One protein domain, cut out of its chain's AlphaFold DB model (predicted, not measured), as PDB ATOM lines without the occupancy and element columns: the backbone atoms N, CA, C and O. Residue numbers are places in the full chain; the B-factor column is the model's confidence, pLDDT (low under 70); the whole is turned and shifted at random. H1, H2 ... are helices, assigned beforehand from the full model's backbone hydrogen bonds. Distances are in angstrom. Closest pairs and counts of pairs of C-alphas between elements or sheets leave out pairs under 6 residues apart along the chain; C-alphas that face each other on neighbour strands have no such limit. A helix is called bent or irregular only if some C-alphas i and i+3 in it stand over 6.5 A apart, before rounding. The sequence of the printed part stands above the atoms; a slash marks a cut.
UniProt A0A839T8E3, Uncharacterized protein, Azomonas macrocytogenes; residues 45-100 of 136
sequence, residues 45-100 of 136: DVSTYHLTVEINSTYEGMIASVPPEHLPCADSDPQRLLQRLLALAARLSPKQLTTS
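Overview. This is residues 45 to 100 of the 136 residues of an uncharacterized protein of Azomonas macrocytogenes (UniProt A0A839T8E3). The printed part is a loose, open ring of chain: the kinked helix H1 makes one side, the unnamed stretch of residues 66 to 77 turns round one end, and H2 makes the other side. After H2 the chain runs through residues 90 to 93 to the short helix H3, which comes back near the first part of H1, and the middle between H1 and H2 is empty. The 56 printed residues hold three named helices, in the order H1, H2, H3, and no named strand; the class is all helix. The whole is loose, with a radius of gyration of the C-alphas of 13.1 A, and its C-alphas span 37 by 26 by 16 A along the three main axes.

Along the chain. The longest helix by residues is H1, residues 48 to 65, which runs 25.2 A from C-alpha 48 at (205.897, 236.659, 313.969) to C-alpha 65 at (206.884, 224.637, 291.795). H1 has a kink of 36 degrees near residue 58 and is irregular: C-alphas 57 and 60 are 7.3 A apart. H2, residues 78 to 89, begins with C-alpha 78 at (200.021, 212.400, 312.064) and is 16.1 A long from first to last C-alpha. H3, residues 94 to 97, is 5.2 A long and ends with C-alpha 97 at (213.251, 234.287, 311.587).

Arrangement. H1 and H3 only just touch, with 3 pairs of C-alphas within 8 A. H1 touches H3 with residues 50 to 51 alone, and the closest C-alphas of the two are those of His 50 and Leu 97, 5.4 A apart. The centres of H1 and H3 are 14.1 A apart. H2 touches no helix: H1 and H2 are apart, and so are H2 and H3. Residues 55 to 61, which belong to H1, stand free, and so do residues 86 to 93, of which 86 to 89 belong to H2. In H2 every O i to N i+4 pair is within hydrogen-bond range, and in H1 12 of 14 are; H3 is too short for such a pair, and its one O i to N i+3 pair is within range.

Size, cuts and confidence. The two C-alphas farthest apart are those of Asp 75 and Ser 100, 38.1 A from each other, while the first and last printed C-alphas, of Asp 45 and Ser 100, are 9.6 A apart. The printed part has no cut. The link from H1 to H2 is long, with 12 residues, whose C-alphas lie 11 to 18 A from the mean of the C-alphas; the link from H2 to H3 is tight, with 4 residues. Residues 64 to 70 and 74 to 79 also stand free. The mean pLDDT of the printed part is 78.6, and the model's confidence is under 70 at residue 45 and at residues 72 to 76.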
ATOM      1  N   ASP A  45     213.925 234.527 319.763       68.50
ATOM      2  CA  ASP A  45     212.593 235.099 319.729       68.50
ATOM      3  C   ASP A  45     212.183 235.178 318.262       68.50
ATOM      4  O   ASP A  45     212.571 236.082 317.515       68.50
ATOM      5  N   VAL A  46     211.524 234.108 317.821       71.69
ATOM      6  CA  VAL A  46     210.990 233.984 316.472       71.69
ATOM      7  C   VAL A  46     209.995 235.122 316.279       71.69
ATOM      8  O   VAL A  46     208.953 235.165 316.929       71.69
ATOM      9  N   SER A  47     210.337 236.050 315.395       80.25
ATOM     10  CA  SER A  47     209.509 237.198 315.073       80.25
ATOM     11  C   SER A  47     208.342 236.742 314.216       80.25
ATOM     12  O   SER A  47     208.528 236.312 313.075       80.25
ATOM     13  N   THR A  48     207.126 236.895 314.737       81.69
ATOM     14  CA  THR A  48     205.897 236.659 313.969       81.69
ATOM     15  C   THR A  48     205.896 237.450 312.661       81.69
ATOM     16  O   THR A  48     205.452 236.933 311.645       81.69
ATOM     17  N   TYR A  49     206.452 238.667 312.656       82.62
ATOM     18  CA  TYR A  49     206.569 239.486 311.451       82.62
ATOM     19  C   TYR A  49     207.489 238.857 310.395       82.62
ATOM     20  O   TYR A  49     207.126 238.783 309.226       82.62
ATOM     21  N   HIS A  50     208.674 238.375 310.780       80.88
ATOM     22  CA  HIS A  50     209.579 237.750 309.810       80.88
ATOM     23  C   HIS A  50     209.030 236.414 309.302       80.88
ATOM     24  O   HIS A  50     209.188 236.110 308.125       80.88
ATOM     25  N   LEU A  51     208.302 235.668 310.143       82.19
ATOM     26  CA  LEU A  51     207.572 234.476 309.707       82.19
ATOM     27  C   LEU A  51     206.504 234.792 308.657       82.19
ATOM     28  O   LEU A  51     206.424 234.096 307.649       82.19
ATOM     29  N   THR A  52     205.667 235.807 308.881       84.25
ATOM     30  CA  THR A  52     204.594 236.138 307.930       84.25
ATOM     31  C   THR A  52     205.154 236.648 306.611       84.25
ATOM     32  O   THR A  52     204.644 236.275 305.559       84.25
ATOM     33  N   VAL A  53     206.218 237.455 306.652       87.38
ATOM     34  CA  VAL A  53     206.916 237.918 305.447       87.38
ATOM     35  C   VAL A  53     207.483 236.743 304.655       87.38
ATOM     36  O   VAL A  53     207.259 236.684 303.451       87.38
ATOM     37  N   GLU A  54     208.156 235.802 305.320       85.69
ATOM     38  CA  GLU A  54     208.733 234.619 304.672       85.69
ATOM     39  C   GLU A  54     207.655 233.734 304.038       85.69
ATOM     40  O   GLU A  54     207.793 233.293 302.900       85.69
ATOM     41  N   ILE A  55     206.543 233.497 304.739       85.56
ATOM     42  CA  ILE A  55     205.432 232.705 304.197       85.56
ATOM     43  C   ILE A  55     204.834 233.409 302.976       85.56
ATOM     44  O   ILE A  55     204.683 232.786 301.931       85.56
ATOM     45  N   ASN A  56     204.537 234.705 303.069       86.81
ATOM     46  CA  ASN A  56     203.907 235.440 301.973       86.81
ATOM     47  C   ASN A  56     204.807 235.555 300.734       86.81
ATOM     48  O   ASN A  56     204.298 235.569 299.617       86.81
ATOM     49  N   SER A  57     206.127 235.644 300.914       86.31
ATOM     50  CA  SER A  57     207.073 235.743 299.799       86.31
ATOM     51  C   SER A  57     207.334 234.397 299.118       86.31
ATOM     52  O   SER A  57     207.622 234.369 297.922       86.31
ATOM     53  N   THR A  58     207.231 233.285 299.852       85.62
ATOM     54  CA  THR A  58     207.587 231.948 299.349       85.62
ATOM     55  C   THR A  58     206.386 231.099 298.942       85.62
ATOM     56  O   THR A  58     206.538 230.224 298.089       85.62
ATOM     57  N   TYR A  59     205.199 231.345 299.506       85.19
ATOM     58  CA  TYR A  59     204.038 230.462 299.358       85.19
ATOM     59  C   TYR A  59     203.620 230.258 297.900       85.19
ATOM     60  O   TYR A  59     203.528 229.117 297.453       85.19
ATOM     61  N   GLU A  60     203.445 231.337 297.135       85.25
ATOM     62  CA  GLU A  60     203.024 231.245 295.730       85.25
ATOM     63  C   GLU A  60     204.066 230.523 294.865       85.25
ATOM     64  O   GLU A  60     203.731 229.638 294.077       85.25
ATOM     65  N   GLY A  61     205.352 230.830 295.063       86.19
ATOM     66  CA  GLY A  61     206.439 230.157 294.348       86.19
ATOM     67  C   GLY A  61     206.525 228.667 294.684       86.19
ATOM     68  O   GLY A  61     206.757 227.840 293.800       86.19
ATOM     69  N   MET A  62     206.287 228.309 295.948       85.56
ATOM     70  CA  MET A  62     206.234 226.923 296.398       85.56
ATOM     71  C   MET A  62     205.050 226.183 295.769       85.56
ATOM     72  O   MET A  62     205.254 225.112 295.211       85.56
ATOM     73  N   ILE A  63     203.836 226.739 295.817       84.81
ATOM     74  CA  ILE A  63     202.644 226.103 295.234       84.81
ATOM     75  C   ILE A  63     202.790 225.926 293.718       84.81
ATOM     76  O   ILE A  63     202.384 224.896 293.190       84.81
ATOM     77  N   ALA A  64     203.419 226.879 293.023       85.69
ATOM     78  CA  ALA A  64     203.672 226.774 291.587       85.69
ATOM     79  C   ALA A  64     204.736 225.721 291.220       85.69
ATOM     80  O   ALA A  64     204.678 225.140 290.139       85.69
ATOM     81  N   SER A  65     205.714 225.480 292.100       86.19
ATOM     82  CA  SER A  65     206.884 224.637 291.795       86.19
ATOM     83  C   SER A  65     206.809 223.230 292.390       86.19
ATOM     84  O   SER A  65     207.511 222.333 291.927       86.19
ATOM     85  N   VAL A  66     206.018 223.031 293.446       84.25
ATOM     86  CA  VAL A  66     205.941 221.766 294.182       84.25
ATOM     87  C   VAL A  66     204.762 220.942 293.658       84.25
ATOM     88  O   VAL A  66     203.617 221.369 293.801       84.25
ATOM     89  N   PRO A  67     205.008 219.738 293.110       84.94
ATOM     90  CA  PRO A  67     203.932 218.849 292.696       84.94
ATOM     91  C   PRO A  67     203.010 218.471 293.871       84.94
ATOM     92  O   PRO A  67     203.496 218.306 295.000       84.94
ATOM     93  N   PRO A  68     201.698 218.288 293.641       78.06
ATOM     94  CA  PRO A  68     200.715 218.076 294.704       78.06
ATOM     95  C   PRO A  68     200.979 216.821 295.547       78.06
ATOM     96  O   PRO A  68     200.681 216.817 296.738       78.06
ATOM     97  N   GLU A  69     201.601 215.782 294.984       80.81
ATOM     98  CA  GLU A  69     201.998 214.569 295.707       80.81
ATOM     99  C   GLU A  69     203.067 214.817 296.785       80.81
ATOM    100  O   GLU A  69     203.194 214.051 297.744       80.81
ATOM    101  N   HIS A  70     203.826 215.910 296.668       77.31
ATOM    102  CA  HIS A  70     204.822 216.304 297.658       77.31
ATOM    103  C   HIS A  70     204.233 217.188 298.759       77.31
ATOM    104  O   HIS A  70     204.876 217.334 299.804       77.31
ATOM    105  N   LEU A  71     203.032 217.742 298.576       75.38
ATOM    106  CA  LEU A  71     202.371 218.531 299.605       75.38
ATOM    107  C   LEU A  71     201.843 217.614 300.721       75.38
ATOM    108  O   LEU A  71     201.362 216.509 300.461       75.38
ATOM    109  N   PRO A  72     201.945 218.029 301.993       69.19
ATOM    110  CA  PRO A  72     201.415 217.242 303.095       69.19
ATOM    111  C   PRO A  72     199.886 217.133 302.982       69.19
ATOM    112  O   PRO A  72     199.169 218.111 303.179       69.19
ATOM    113  N   CYS A  73     199.386 215.933 302.680       65.69
ATOM    114  CA  CYS A  73     197.953 215.648 302.671       65.69
ATOM    115  C   CYS A  73     197.463 215.345 304.097       65.69
ATOM    116  O   CYS A  73     198.122 214.613 304.841       65.69
ATOM    117  N   ALA A  74     196.304 215.895 304.469       59.53
ATOM    118  CA  ALA A  74     195.742 215.821 305.822       59.53
ATOM    119  C   ALA A  74     195.372 214.395 306.281       59.53
ATOM    120  O   ALA A  74     195.213 214.180 307.479       59.53
ATOM    121  N   ASP A  75     195.278 213.439 305.352       59.50
ATOM    122  CA  ASP A  75     194.974 212.027 305.632       59.50
ATOM    123  C   ASP A  75     196.226 211.180 305.928       59.50
ATOM    124  O   ASP A  75     196.138 209.980 306.184       59.50
ATOM    125  N   SER A  76     197.411 211.795 305.891       63.16
ATOM    126  CA  SER A  76     198.664 211.119 306.231       63.16
ATOM    127  C   SER A  76     198.772 210.918 307.743       63.16
ATOM    128  O   SER A  76     198.423 211.813 308.512       63.16
ATOM    129  N   ASP A  77     199.316 209.772 308.161       77.94
ATOM    130  CA  ASP A  77     199.657 209.469 309.556       77.94
ATOM    131  C   ASP A  77     200.250 210.707 310.277       77.94
ATOM    132  O   ASP A  77     201.276 211.246 309.833       77.94
ATOM    133  N   PRO A  78     199.626 211.175 311.377       74.75
ATOM    134  CA  PRO A  78     200.021 212.400 312.064       74.75
ATOM    135  C   PRO A  78     201.464 212.360 312.580       74.75
ATOM    136  O   PRO A  78     202.111 213.406 312.648       74.75
ATOM    137  N   GLN A  79     202.004 211.181 312.908       76.31
ATOM    138  CA  GLN A  79     203.395 211.053 313.347       76.31
ATOM    139  C   GLN A  79     204.367 211.287 312.191       76.31
ATOM    140  O   GLN A  79     205.327 212.047 312.336       76.31
ATOM    141  N   ARG A  80     204.091 210.702 311.022       78.31
ATOM    142  CA  ARG A  80     204.868 210.952 309.798       78.31
ATOM    143  C   ARG A  80     204.780 212.408 309.358       78.31
ATOM    144  O   ARG A  80     205.796 212.991 308.984       78.31
ATOM    145  N   LEU A  81     203.594 213.011 309.444       78.12
ATOM    146  CA  LEU A  81     203.412 214.433 309.155       78.12
ATOM    147  C   LEU A  81     204.270 215.295 310.089       78.12
ATOM    148  O   LEU A  81     205.014 216.156 309.622       78.12
ATOM    149  N   LEU A  82     204.223 215.027 311.396       77.19
ATOM    150  CA  LEU A  82     205.028 215.740 312.383       77.19
ATOM    151  C   LEU A  82     206.531 215.593 312.108       77.19
ATOM    152  O   LEU A  82     207.246 216.592 312.098       77.19
ATOM    153  N   GLN A  83     207.017 214.378 311.849       81.38
ATOM    154  CA  GLN A  83     208.426 214.134 311.520       81.38
ATOM    155  C   GLN A  83     208.863 214.908 310.275       81.38
ATOM    156  O   GLN A  83     209.931 215.520 310.266       81.38
ATOM    157  N   ARG A  84     208.015 214.940 309.243       79.31
ATOM    158  CA  ARG A  84     208.277 215.689 308.012       79.31
ATOM    159  C   ARG A  84     208.332 217.195 308.265       79.31
ATOM    160  O   ARG A  84     209.254 217.852 307.789       79.31
ATOM    161  N   LEU A  85     207.407 217.736 309.058       79.25
ATOM    162  CA  LEU A  85     207.415 219.148 309.451       79.25
ATOM    163  C   LEU A  85     208.657 219.507 310.275       79.25
ATOM    164  O   LEU A  85     209.251 220.556 310.046       79.25
ATOM    165  N   LEU A  86     209.095 218.633 311.184       81.06
ATOM    166  CA  LEU A  86     210.328 218.837 311.947       81.06
ATOM    167  C   LEU A  86     211.570 218.813 311.047       81.06
ATOM    168  O   LEU A  86     212.451 219.655 311.208       81.06
ATOM    169  N   ALA A  87     211.621 217.901 310.075       80.94
ATOM    170  CA  ALA A  87     212.714 217.834 309.108       80.94
ATOM    171  C   ALA A  87     212.780 219.079 308.207       80.94
ATOM    172  O   ALA A  87     213.872 219.528 307.864       80.94
ATOM    173  N   LEU A  88     211.630 219.659 307.844       78.94
ATOM    174  CA  LEU A  88     211.561 220.926 307.110       78.94
ATOM    175  C   LEU A  88     211.964 222.111 307.993       78.94
ATOM    176  O   LEU A  88     212.772 222.935 307.574       78.94
ATOM    177  N   ALA A  89     211.470 222.164 309.231       77.38
ATOM    178  CA  ALA A  89     211.812 223.217 310.182       77.38
ATOM    179  C   ALA A  89     213.318 223.262 310.488       77.38
ATOM    180  O   ALA A  89     213.871 224.344 310.651       77.38
ATOM    181  N   ALA A  90     214.000 222.112 310.499       76.56
ATOM    182  CA  ALA A  90     215.452 222.036 310.683       76.56
ATOM    183  C   ALA A  90     216.264 222.681 309.543       76.56
ATOM    184  O   ALA A  90     217.437 222.989 309.731       76.56
ATOM    185  N   ARG A  91     215.658 222.887 308.364       78.44
ATOM    186  CA  ARG A  91     216.295 223.550 307.213       78.44
ATOM    187  C   ARG A  91     216.120 225.068 307.235       78.44
ATOM    188  O   ARG A  91     216.791 225.760 306.476       78.44
ATOM    189  N   LEU A  92     215.225 225.586 308.078       78.56
ATOM    190  CA  LEU A  92     215.011 227.022 308.219       78.56
ATOM    191  C   LEU A  92     216.170 227.637 308.996       78.56
ATOM    192  O   LEU A  92     216.579 227.125 310.041       78.56
ATOM    193  N   SER A  93     216.686 228.767 308.514       77.44
ATOM    194  CA  SER A  93     217.734 229.466 309.243       77.44
ATOM    195  C   SER A  93     217.110 230.282 310.388       77.44
ATOM    196  O   SER A  93     216.286 231.169 310.148       77.44
ATOM    197  N   PRO A  94     217.481 230.038 311.659       71.62
ATOM    198  CA  PRO A  94     216.877 230.754 312.781       71.62
ATOM    199  C   PRO A  94     217.174 232.256 312.715       71.62
ATOM    200  O   PRO A  94     216.330 233.058 313.091       71.62
ATOM    201  N   LYS A  95     218.328 232.648 312.159       73.75
ATOM    202  CA  LYS A  95     218.739 234.053 312.003       73.75
ATOM    203  C   LYS A  95     217.778 234.884 311.145       73.75
ATOM    204  O   LYS A  95     217.597 236.060 311.436       73.75
ATOM    205  N   GLN A  96     217.177 234.295 310.109       73.50
ATOM    206  CA  GLN A  96     216.203 234.988 309.251       73.50
ATOM    207  C   GLN A  96     214.856 235.184 309.953       73.50
ATOM    208  O   GLN A  96     214.131 236.125 309.653       73.50
ATOM    209  N   LEU A  97     214.535 234.300 310.898       74.62
ATOM    210  CA  LEU A  97     213.251 234.287 311.587       74.62
ATOM    211  C   LEU A  97     213.288 235.032 312.922       74.62
ATOM    212  O   LEU A  97     212.241 235.387 313.458       74.62
ATOM    213  N   THR A  98     214.470 235.274 313.486       80.88
ATOM    214  CA  THR A  98     214.614 236.064 314.709       80.88
ATOM    215  C   THR A  98     214.386 237.544 314.455       80.88
ATOM    216  O   THR A  98     214.791 238.085 313.428       80.88
ATOM    217  N   THR A  99     213.792 238.225 315.435       77.69
ATOM    218  CA  THR A  99     213.730 239.689 315.421       77.69
ATOM    219  C   THR A  99     215.135 240.297 315.386       77.69
ATOM    220  O   THR A  99     216.020 239.904 316.154       77.69
ATOM    221  N   SER A 100     215.355 241.273 314.503       74.19
ATOM    222  CA  SER A 100     216.585 242.059 314.524       74.19
ATOM    223  C   SER A 100     216.539 243.022 315.706       74.19
ATOM    224  O   SER A 100     215.746 243.967 315.733       74.19
TER     225      SER A 100